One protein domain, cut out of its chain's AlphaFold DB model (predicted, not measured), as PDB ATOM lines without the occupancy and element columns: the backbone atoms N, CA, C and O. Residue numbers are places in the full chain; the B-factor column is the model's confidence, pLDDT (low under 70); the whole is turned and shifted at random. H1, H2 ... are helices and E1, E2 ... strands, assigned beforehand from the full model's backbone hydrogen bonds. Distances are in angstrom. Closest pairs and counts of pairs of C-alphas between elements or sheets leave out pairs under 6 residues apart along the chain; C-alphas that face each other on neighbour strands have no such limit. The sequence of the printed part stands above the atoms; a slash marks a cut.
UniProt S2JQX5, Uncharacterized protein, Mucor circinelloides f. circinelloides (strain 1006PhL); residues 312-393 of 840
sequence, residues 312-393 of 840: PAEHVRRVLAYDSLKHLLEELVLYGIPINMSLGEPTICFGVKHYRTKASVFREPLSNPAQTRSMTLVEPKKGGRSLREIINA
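Overview. This is residues 312 to 393 of the 840 residues of an uncharacterized protein of Mucor circinelloides f. circinelloides (strain 1006PhL) (UniProt S2JQX5). A small head, the hairpin E1-E2 with H1 and H2 packed beside it, leads through a long winding link to an arm with H3 and H4, where residues 383 to 389 stick out. The 82 printed residues, under half in named elements, run H1 H2 E1 E2 H3 H4, class mixed. The whole is flat, 59 by 33 by 15 A, and only just loose, close to extended, with radius of gyration of the C-alphas 17.6 A.

Along the chain. Find C-alpha 339 at (57.788, 130.252, 82.668); there E1, residues 339 to 343, begins, and E2 is 345 to 348. H1 is 313 to 319, H2 325 to 334 (14.5 A), H3 379 to 382, and H4 387 to 392, ending at (101.302, 142.372, 94.199).

Arrangement. In the antiparallel hairpin E1-E2, look at N 340 and O 347, 2.8 A, within hydrogen-bond range. The closest C-alphas of H1 and E2, Ala 313 and Thr 347, are 5.1 A apart. H1 touches H2, about perpendicular at 80 degrees; their closest C-alphas, Arg 317 and Leu 325, are 6.3 A apart. H3 and H4 are only just apart, closest 8.2 A. Every O i to N i+4 pair is within range in H1, H2 and H4; H3 is too short for one.

Size, cuts and confidence. C-alphas 356 and 392 are farthest apart, 59.1 A. The printed part has no cut; the E2 to H3 link is long. One residue, 356, is under pLDDT 70.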
ATOM      1  N   PRO A 312      62.424 122.301  86.036       93.69
ATOM      2  CA  PRO A 312      62.507 123.115  87.253       93.69
ATOM      3  C   PRO A 312      63.560 124.223  87.134       93.69
ATOM      4  O   PRO A 312      64.724 123.945  86.827       93.69
ATOM      5  N   ALA A 313      63.181 125.480  87.382       94.62
ATOM      6  CA  ALA A 313      64.088 126.610  87.176       94.62
ATOM      7  C   ALA A 313      65.308 126.550  88.111       94.62
ATOM      8  O   ALA A 313      66.418 126.867  87.695       94.62
ATOM      9  N   GLU A 314      65.138 126.030  89.329       95.06
ATOM     10  CA  GLU A 314      66.226 125.795  90.286       95.06
ATOM     11  C   GLU A 314      67.283 124.794  89.773       95.06
ATOM     12  O   GLU A 314      68.465 124.923  90.095       95.06
ATOM     13  N   HIS A 315      66.909 123.830  88.921       94.69
ATOM     14  CA  HIS A 315      67.883 122.947  88.272       94.69
ATOM     15  C   HIS A 315      68.743 123.723  87.266       94.69
ATOM     16  O   HIS A 315      69.971 123.639  87.305       94.69
ATOM     17  N   VAL A 316      68.115 124.532  86.405       96.06
ATOM     18  CA  VAL A 316      68.827 125.360  85.416       96.06
ATOM     19  C   VAL A 316      69.690 126.425  86.103       96.06
ATOM     20  O   VAL A 316      70.826 126.637  85.680       96.06
ATOM     21  N   ARG A 317      69.220 127.008  87.215       96.38
ATOM     22  CA  ARG A 317      69.985 127.951  88.048       96.38
ATOM     23  C   ARG A 317      71.317 127.350  88.501       96.38
ATOM     24  O   ARG A 317      72.353 127.992  88.348       96.38
ATOM     25  N   ARG A 318      71.299 126.108  89.000       95.56
ATOM     26  CA  ARG A 318      72.505 125.366  89.420       95.56
ATOM     27  C   ARG A 318      73.402 124.985  88.241       95.56
ATOM     28  O   ARG A 318      74.616 125.092  88.347       95.56
ATOM     29  N   VAL A 319      72.825 124.549  87.118       95.75
ATOM     30  CA  VAL A 319      73.578 124.121  85.919       95.75
ATOM     31  C   VAL A 319      74.300 125.282  85.223       95.75
ATOM     32  O   VAL A 319      75.349 125.063  84.617       95.75
ATOM     33  N   LEU A 320      73.757 126.499  85.312       96.31
ATOM     34  CA  LEU A 320      74.293 127.721  84.694       96.31
ATOM     35  C   LEU A 320      74.879 128.721  85.712       96.31
ATOM     36  O   LEU A 320      75.084 129.890  85.377       96.31
ATOM     37  N   ALA A 321      75.113 128.248  86.942       95.69
ATOM     38  CA  ALA A 321      75.698 128.981  88.063       95.69
ATOM     39  C   ALA A 321      75.156 130.415  88.221       95.69
ATOM     40  O   ALA A 321      75.922 131.372  88.257       95.69
ATOM     41  N   TYR A 322      73.831 130.576  88.266       96.06
ATOM     42  CA  TYR A 322      73.206 131.854  88.626       96.06
ATOM     43  C   TYR A 322      73.117 131.983  90.149       96.06
ATOM     44  O   TYR A 322      72.550 131.118  90.827       96.06
ATOM     45  N   ASP A 323      73.604 133.100  90.674       94.19
ATOM     46  CA  ASP A 323      73.665 133.390  92.109       94.19
ATOM     47  C   ASP A 323      72.269 133.468  92.752       94.19
ATOM     48  O   ASP A 323      72.067 133.001  93.872       94.19
ATOM     49  N   SER A 324      71.266 133.961  92.012       95.12
ATOM     50  CA  SER A 324      69.864 133.987  92.445       95.12
ATOM     51  C   SER A 324      68.907 133.386  91.412       95.12
ATOM     52  O   SER A 324      69.132 133.441  90.202       95.12
ATOM     53  N   LEU A 325      67.786 132.836  91.892       94.88
ATOM     54  CA  LEU A 325      66.704 132.363  91.022       94.88
ATOM     55  C   LEU A 325      66.016 133.529  90.293       94.88
ATOM     56  O   LEU A 325      65.596 133.372  89.152       94.88
ATOM     57  N   LYS A 326      65.953 134.707  90.932       94.19
ATOM     58  CA  LYS A 326      65.401 135.942  90.364       94.19
ATOM     59  C   LYS A 326      66.109 136.321  89.055       94.19
ATOM     60  O   LYS A 326      65.437 136.477  88.042       94.19
ATOM     61  N   HIS A 327      67.443 136.381  89.068       94.00
ATOM     62  CA  HIS A 327      68.258 136.751  87.903       94.00
ATOM     63  C   HIS A 327      68.022 135.810  86.710       94.00
ATOM     64  O   HIS A 327      67.780 136.275  85.596       94.00
ATOM     65  N   LEU A 328      67.972 134.491  86.941       95.62
ATOM     66  CA  LEU A 328      67.607 133.529  85.893       95.62
ATOM     67  C   LEU A 328      66.211 133.818  85.310       95.62
ATOM     68  O   LEU A 328      66.039 133.786  84.095       95.62
ATOM     69  N   LEU A 329      65.208 134.094  86.149       94.69
ATOM     70  CA  LEU A 329      63.843 134.374  85.684       94.69
ATOM     71  C   LEU A 329      63.769 135.679  84.870       94.69
ATOM     72  O   LEU A 329      63.063 135.723  83.863       94.69
ATOM     73  N   GLU A 330      64.529 136.706  85.249       93.50
ATOM     74  CA  GLU A 330      64.628 137.975  84.514       93.50
ATOM     75  C   GLU A 330      65.287 137.787  83.133       93.50
ATOM     76  O   GLU A 330      64.755 138.269  82.128       93.50
ATOM     77  N   GLU A 331      66.369 137.005  83.035       93.12
ATOM     78  CA  GLU A 331      66.979 136.654  81.742       93.12
ATOM     79  C   GLU A 331      66.069 135.771  80.869       93.12
ATOM     80  O   GLU A 331      65.982 135.984  79.658       93.12
ATOM     81  N   LEU A 332      65.335 134.814  81.446       92.75
ATOM     82  CA  LEU A 332      64.375 133.990  80.697       92.75
ATOM     83  C   LEU A 332      63.258 134.838  80.070       92.75
ATOM     84  O   LEU A 332      62.909 134.621  78.907       92.75
ATOM     85  N   VAL A 333      62.741 135.833  80.802       91.38
ATOM     86  CA  VAL A 333      61.754 136.797  80.285       91.38
ATOM     87  C   VAL A 333      62.352 137.650  79.161       91.38
ATOM     88  O   VAL A 333      61.713 137.802  78.116       91.38
ATOM     89  N   LEU A 334      63.588 138.140  79.320       90.44
ATOM     90  CA  LEU A 334      64.312 138.893  78.287       90.44
ATOM     91  C   LEU A 334      64.488 138.075  76.993       90.44
ATOM     92  O   LEU A 334      64.209 138.573  75.899       90.44
ATOM     93  N   TYR A 335      64.883 136.804  77.112       89.75
ATOM     94  CA  TYR A 335      65.016 135.881  75.981       89.75
ATOM     95  C   TYR A 335      63.668 135.332  75.465       89.75
ATOM     96  O   TYR A 335      63.630 134.608  74.466       89.75
ATOM     97  N   GLY A 336      62.543 135.704  76.084       88.69
ATOM     98  CA  GLY A 336      61.194 135.314  75.665       88.69
ATOM     99  C   GLY A 336      60.861 133.834  75.882       88.69
ATOM    100  O   GLY A 336      60.002 133.303  75.177       88.69
ATOM    101  N   ILE A 337      61.538 133.167  76.820       90.56
ATOM    102  CA  ILE A 337      61.300 131.764  77.177       90.56
ATOM    103  C   ILE A 337      60.187 131.715  78.241       90.56
ATOM    104  O   ILE A 337      60.334 132.329  79.299       90.56
ATOM    105  N   PRO A 338      59.064 131.013  77.998       88.94
ATOM    106  CA  PRO A 338      57.928 131.033  78.913       88.94
ATOM    107  C   PRO A 338      58.193 130.246  80.204       88.94
ATOM    108  O   PRO A 338      58.750 129.146  80.193       88.94
ATOM    109  N   ILE A 339      57.724 130.814  81.315       91.00
ATOM    110  CA  ILE A 339      57.788 130.252  82.668       91.00
ATOM    111  C   ILE A 339      56.375 129.827  83.088       91.00
ATOM    112  O   ILE A 339      55.398 130.518  82.796       91.00
ATOM    113  N   ASN A 340      56.263 128.697  83.782       89.50
ATOM    114  CA  ASN A 340      55.018 128.129  84.284       89.50
ATOM    115  C   ASN A 340      55.089 127.956  85.814       89.50
ATOM    116  O   ASN A 340      56.035 127.357  86.327       89.50
ATOM    117  N   MET A 341      54.077 128.479  86.513       89.81
ATOM    118  CA  MET A 341      53.946 128.505  87.979       89.81
ATOM    119  C   MET A 341      52.880 127.534  88.527       89.81
ATOM    120  O   MET A 341      52.602 127.546  89.724       89.81
ATOM    121  N   SER A 342      52.246 126.698  87.692       84.06
ATOM    122  CA  SER A 342      51.105 125.850  88.093       84.06
ATOM    123  C   SER A 342      51.413 124.794  89.164       84.06
ATOM    124  O   SER A 342      50.481 124.196  89.694       84.06
ATOM    125  N   LEU A 343      52.688 124.563  89.489       81.44
ATOM    126  CA  LEU A 343      53.136 123.658  90.557       81.44
ATOM    127  C   LEU A 343      53.594 124.408  91.826       81.44
ATOM    128  O   LEU A 343      54.218 123.811  92.695       81.44
ATOM    129  N   GLY A 344      53.345 125.718  91.924       81.31
ATOM    130  CA  GLY A 344      53.854 126.588  92.994       81.31
ATOM    131  C   GLY A 344      55.319 126.999  92.798       81.31
ATOM    132  O   GLY A 344      55.668 128.153  93.031       81.31
ATOM    133  N   GLU A 345      56.156 126.095  92.289       88.38
ATOM    134  CA  GLU A 345      57.533 126.382  91.874       88.38
ATOM    135  C   GLU A 345      57.627 126.832  90.397       88.38
ATOM    136  O   GLU A 345      56.864 126.350  89.552       88.38
ATOM    137  N   PRO A 346      58.582 127.718  90.047       92.00
ATOM    138  CA  PRO A 346      58.824 128.123  88.666       92.00
ATOM    139  C   PRO A 346      59.449 126.998  87.831       92.00
ATOM    140  O   PRO A 346      60.528 126.480  88.132       92.00
ATOM    141  N   THR A 347      58.807 126.681  86.709       92.44
ATOM    142  CA  THR A 347      59.290 125.721  85.705       92.44
ATOM    143  C   THR A 347      59.447 126.389  84.336       92.44
ATOM    144  O   THR A 347      58.668 127.261  83.961       92.44
ATOM    145  N   ILE A 348      60.475 126.003  83.582       93.19
ATOM    146  CA  ILE A 348      60.886 126.621  82.317       93.19
ATOM    147  C   ILE A 348      60.383 125.766  81.157       93.19
ATOM    148  O   ILE A 348      60.770 124.602  81.004       93.19
ATOM    149  N   CYS A 349      59.523 126.338  80.321       90.44
ATOM    150  CA  CYS A 349      58.893 125.633  79.212       90.44
ATOM    151  C   CYS A 349      59.678 125.867  77.910       90.44
ATOM    152  O   CYS A 349      59.310 126.672  77.055       90.44
ATOM    153  N   PHE A 350      60.798 125.152  77.783       91.25
ATOM    154  CA  PHE A 350      61.658 125.145  76.597       91.25
ATOM    155  C   PHE A 350      60.992 124.518  75.355       91.25
ATOM    156  O   PHE A 350      60.020 123.766  75.441       91.25
ATOM    157  N   GLY A 351      61.555 124.798  74.176       85.38
ATOM    158  CA  GLY A 351      61.156 124.180  72.908       85.38
ATOM    159  C   GLY A 351      59.855 124.729  72.326       85.38
ATOM    160  O   GLY A 351      59.335 124.170  71.356       85.38
ATOM    161  N   VAL A 352      59.293 125.787  72.923       83.19
ATOM    162  CA  VAL A 352      58.023 126.389  72.504       83.19
ATOM    163  C   VAL A 352      58.187 127.012  71.122       83.19
ATOM    164  O   VAL A 352      58.999 127.911  70.899       83.19
ATOM    165  N   LYS A 353      57.407 126.495  70.171       82.56
ATOM    166  CA  LYS A 353      57.479 126.865  68.758       82.56
ATOM    167  C   LYS A 353      56.464 127.942  68.416       82.56
ATOM    168  O   LYS A 353      55.290 127.827  68.763       82.56
ATOM    169  N   HIS A 354      56.901 128.952  67.673       76.00
ATOM    170  CA  HIS A 354      56.035 130.022  67.199       76.00
ATOM    171  C   HIS A 354      54.898 129.454  66.332       76.00
ATOM    172  O   HIS A 354      55.129 128.686  65.392       76.00
ATOM    173  N   TYR A 355      53.659 129.827  66.658       74.44
ATOM    174  CA  TYR A 355      52.442 129.195  66.140       74.44
ATOM    175  C   TYR A 355      52.337 129.191  64.606       74.44
ATOM    176  O   TYR A 355      51.873 128.196  64.045       74.44
ATOM    177  N   ARG A 356      52.824 130.245  63.930       68.62
ATOM    178  CA  ARG A 356      52.920 130.327  62.460       68.62
ATOM    179  C   ARG A 356      54.172 129.619  61.922       68.62
ATOM    180  O   ARG A 356      54.055 128.591  61.265       68.62
ATOM    181  N   THR A 357      55.361 130.136  62.232       73.88
ATOM    182  CA  THR A 357      56.636 129.759  61.577       73.88
ATOM    183  C   THR A 357      57.264 128.444  62.063       73.88
ATOM    184  O   THR A 357      58.234 127.982  61.466       73.88
ATOM    185  N   LYS A 358      56.749 127.844  63.147       77.00
ATOM    186  CA  LYS A 358      57.195 126.575  63.767       77.00
ATOM    187  C   LYS A 358      58.664 126.508  64.235       77.00
ATOM    188  O   LYS A 358      59.099 125.445  64.680       77.00
ATOM    189  N   ALA A 359      59.413 127.608  64.197       74.06
ATOM    190  CA  ALA A 359      60.726 127.717  64.838       74.06
ATOM    191  C   ALA A 359      60.583 127.897  66.361       74.06
ATOM    192  O   ALA A 359      59.567 128.430  66.812       74.06
ATOM    193  N   SER A 360      61.582 127.477  67.146       77.69
ATOM    194  CA  SER A 360      61.630 127.765  68.589       77.69
ATOM    195  C   SER A 360      61.689 129.276  68.831       77.69
ATOM    196  O   SER A 360      62.436 129.982  68.155       77.69
ATOM    197  N   VAL A 361      60.916 129.775  69.795       77.75
ATOM    198  CA  VAL A 361      60.941 131.190  70.188       77.75
ATOM    199  C   VAL A 361      62.176 131.448  71.047       77.75
ATOM    200  O   VAL A 361      62.287 130.908  72.142       77.75
ATOM    201  N   PHE A 362      63.091 132.282  70.557       85.94
ATOM    202  CA  PHE A 362      64.177 132.866  71.341       85.94
ATOM    203  C   PHE A 362      64.373 134.310  70.872       85.94
ATOM    204  O   PHE A 362      64.635 134.548  69.691       85.94
ATOM    205  N   ARG A 363      64.214 135.276  71.776       82.94
ATOM    206  CA  ARG A 363      64.500 136.693  71.525       82.94
ATOM    207  C   ARG A 363      65.960 136.945  71.868       82.94
ATOM    208  O   ARG A 363      66.420 136.498  72.909       82.94
ATOM    209  N   GLU A 364      66.693 137.656  71.020       78.12
ATOM    210  CA  GLU A 364      68.065 138.060  71.330       78.12
ATOM    211  C   GLU A 364      68.166 139.594  71.354       78.12
ATOM    212  O   GLU A 364      67.888 140.222  70.330       78.12
ATOM    213  N   PRO A 365      68.534 140.209  72.495       74.88
ATOM    214  CA  PRO A 365      68.790 141.646  72.563       74.88
ATOM    215  C   PRO A 365      70.030 142.040  71.741       74.88
ATOM    216  O   PRO A 365      70.894 141.214  71.439       74.88
ATOM    217  N   LEU A 366      70.122 143.322  71.366       72.62
ATOM    218  CA  LEU A 366      71.237 143.840  70.556       72.62
ATOM    219  C   LEU A 366      72.586 143.751  71.292       72.62
ATOM    220  O   LEU A 366      73.603 143.458  70.664       72.62
ATOM    221  N   SER A 367      72.567 143.950  72.610       75.44
ATOM    222  CA  SER A 367      73.666 143.719  73.549       75.44
ATOM    223  C   SER A 367      73.286 142.607  74.530       75.44
ATOM    224  O   SER A 367      72.108 142.427  74.835       75.44
ATOM    225  N   ASN A 368      74.269 141.878  75.062       82.06
ATOM    226  CA  ASN A 368      74.027 140.963  76.181       82.06
ATOM    227  C   ASN A 368      73.598 141.748  77.448       82.06
ATOM    228  O   ASN A 368      73.863 142.953  77.522       82.06
ATOM    229  N   PRO A 369      72.954 141.096  78.439       85.38
ATOM    230  CA  PRO A 369      72.786 141.654  79.782       85.38
ATOM    231  C   PRO A 369      74.109 142.154  80.371       85.38
ATOM    232  O   PRO A 369      75.164 141.578  80.089       85.38
ATOM    233  N   ALA A 370      74.033 143.192  81.208       86.50
ATOM    234  CA  ALA A 370      75.171 143.666  81.992       86.50
ATOM    235  C   ALA A 370      75.757 142.538  82.860       86.50
ATOM    236  O   ALA A 370      75.051 141.597  83.230       86.50
ATOM    237  N   GLN A 371      77.050 142.631  83.167       89.25
ATOM    238  CA  GLN A 371      77.696 141.738  84.125       89.25
ATOM    239  C   GLN A 371      77.131 141.999  85.531       89.25
ATOM    240  O   GLN A 371      76.879 143.141  85.905       89.25
ATOM    241  N   THR A 372      76.942 140.926  86.291       89.69
ATOM    242  CA  THR A 372      76.526 140.927  87.701       89.69
ATOM    243  C   THR A 372      77.584 140.193  88.510       89.69
ATOM    244  O   THR A 372      78.118 139.189  88.025       89.69
ATOM    245  N   ARG A 373      77.847 140.634  89.738       92.69
ATOM    246  CA  ARG A 373      78.928 140.117  90.584       92.69
ATOM    247  C   ARG A 373      78.580 138.720  91.105       92.69
ATOM    248  O   ARG A 373      77.591 138.539  91.817       92.69
ATOM    249  N   SER A 374      79.369 137.706  90.753       94.12
ATOM    250  CA  SER A 374      79.050 136.310  91.067       94.12
ATOM    251  C   SER A 374      79.527 135.914  92.465       94.12
ATOM    252  O   SER A 374      80.563 135.268  92.666       94.12
ATOM    253  N   MET A 375      78.713 136.301  93.449       93.25
ATOM    254  CA  MET A 375      78.895 136.043  94.880       93.25
ATOM    255  C   MET A 375      79.016 134.551  95.248       93.25
ATOM    256  O   MET A 375      79.515 134.229  96.323       93.25
ATOM    257  N   THR A 376      78.548 133.636  94.394       92.00
ATOM    258  CA  THR A 376      78.555 132.183  94.650       92.00
ATOM    259  C   THR A 376      79.680 131.418  93.953       92.00
ATOM    260  O   THR A 376      79.947 130.283  94.344       92.00
ATOM    261  N   LEU A 377      80.336 132.007  92.944       93.94
ATOM    262  CA  LEU A 377      81.320 131.314  92.097       93.94
ATOM    263  C   LEU A 377      82.682 132.023  92.019       93.94
ATOM    264  O   LEU A 377      83.711 131.348  91.977       93.94
ATOM    265  N   VAL A 378      82.697 133.358  91.992       95.62
ATOM    266  CA  VAL A 378      83.912 134.164  91.777       95.62
ATOM    267  C   VAL A 378      84.388 134.784  93.090       95.62
ATOM    268  O   VAL A 378      85.523 134.531  93.494       95.62
ATOM    269  N   GLU A 379      83.512 135.493  93.814       94.81
ATOM    270  CA  GLU A 379      83.849 136.135  95.098       94.81
ATOM    271  C   GLU A 379      84.511 135.176  96.114       94.81
ATOM    272  O   GLU A 379      85.526 135.559  96.701       94.81
ATOM    273  N   PRO A 380      84.059 133.912  96.308       94.12
ATOM    274  CA  PRO A 380      84.673 133.023  97.300       94.12
ATOM    275  C   PRO A 380      86.173 132.765  97.063       94.12
ATOM    276  O   PRO A 380      86.922 132.570  98.018       94.12
ATOM    277  N   LYS A 381      86.638 132.829  95.806       94.12
ATOM    278  CA  LYS A 381      88.047 132.609  95.425       94.12
ATOM    279  C   LYS A 381      88.972 133.773  95.765       94.12
ATOM    280  O   LYS A 381      90.194 133.598  95.819       94.12
ATOM    281  N   LYS A 382      88.413 134.956  96.032       92.38
ATOM    282  CA  LYS A 382      89.158 136.078  96.614       92.38
ATOM    283  C   LYS A 382      89.800 135.654  97.938       92.38
ATOM    284  O   LYS A 382      90.939 136.022  98.219       92.38
ATOM    285  N   GLY A 383      89.110 134.799  98.701       86.88
ATOM    286  CA  GLY A 383      89.634 134.166  99.915       86.88
ATOM    287  C   GLY A 383      89.822 135.135 101.084       86.88
ATOM    288  O   GLY A 383      90.627 134.866 101.964       86.88
ATOM    289  N   GLY A 384      89.131 136.279 101.069       86.00
ATOM    290  CA  GLY A 384      89.294 137.350 102.058       86.00
ATOM    291  C   GLY A 384      90.524 138.246 101.860       86.00
ATOM    292  O   GLY A 384      90.670 139.210 102.604       86.00
ATOM    293  N   ARG A 385      91.375 137.970 100.858       90.31
ATOM    294  CA  ARG A 385      92.564 138.782 100.544       90.31
ATOM    295  C   ARG A 385      92.202 140.219 100.176       90.31
ATOM    296  O   ARG A 385      91.186 140.470  99.513       90.31
ATOM    297  N   SER A 386      93.061 141.149 100.577       92.38
ATOM    298  CA  SER A 386      92.941 142.562 100.222       92.38
ATOM    299  C   SER A 386      93.352 142.813  98.766       92.38
ATOM    300  O   SER A 386      93.997 141.982  98.123       92.38
ATOM    301  N   LEU A 387      92.973 143.968  98.210       92.81
ATOM    302  CA  LEU A 387      93.245 144.252  96.796       92.81
ATOM    303  C   LEU A 387      94.754 144.373  96.513       92.81
ATOM    304  O   LEU A 387      95.207 143.882  95.480       92.81
ATOM    305  N   ARG A 388      95.538 144.943  97.444       93.69
ATOM    306  CA  ARG A 388      97.005 145.043  97.323       93.69
ATOM    307  C   ARG A 388      97.675 143.666  97.229       93.69
ATOM    308  O   ARG A 388      98.486 143.469  96.333       93.69
ATOM    309  N   GLU A 389      97.260 142.692  98.047       93.69
ATOM    310  CA  GLU A 389      97.824 141.330  98.053       93.69
ATOM    311  C   GLU A 389      97.617 140.634  96.702       93.69
ATOM    312  O   GLU A 389      98.530 140.010  96.165       93.69
ATOM    313  N   ILE A 390      96.425 140.782  96.116       94.31
ATOM    314  CA  ILE A 390      96.077 140.172  94.824       94.31
ATOM    315  C   ILE A 390      96.805 140.874  93.660       94.31
ATOM    316  O   ILE A 390      97.163 140.221  92.682       94.31
ATOM    317  N   ILE A 391      97.054 142.186  93.753       95.88
ATOM    318  CA  ILE A 391      97.790 142.954  92.733       95.88
ATOM    319  C   ILE A 391      99.294 142.642  92.778       95.88
ATOM    320  O   ILE A 391      99.897 142.358  91.739       95.88
ATOM    321  N   ASN A 392      99.886 142.664  93.972       93.06
ATOM    322  CA  ASN A 392     101.302 142.372  94.199       93.06
ATOM    323  C   ASN A 392     101.632 140.870  94.101       93.06
ATOM    324  O   ASN A 392     102.804 140.523  94.016       93.06
ATOM    325  N   ALA A 393     100.617 139.995  94.079       86.38
ATOM    326  CA  ALA A 393     100.748 138.536  94.162       86.38
ATOM    327  C   ALA A 393     101.469 138.057  95.443       86.38
ATOM    328  O   ALA A 393     102.241 137.100  95.421       86.38
TER     329      ALA A 393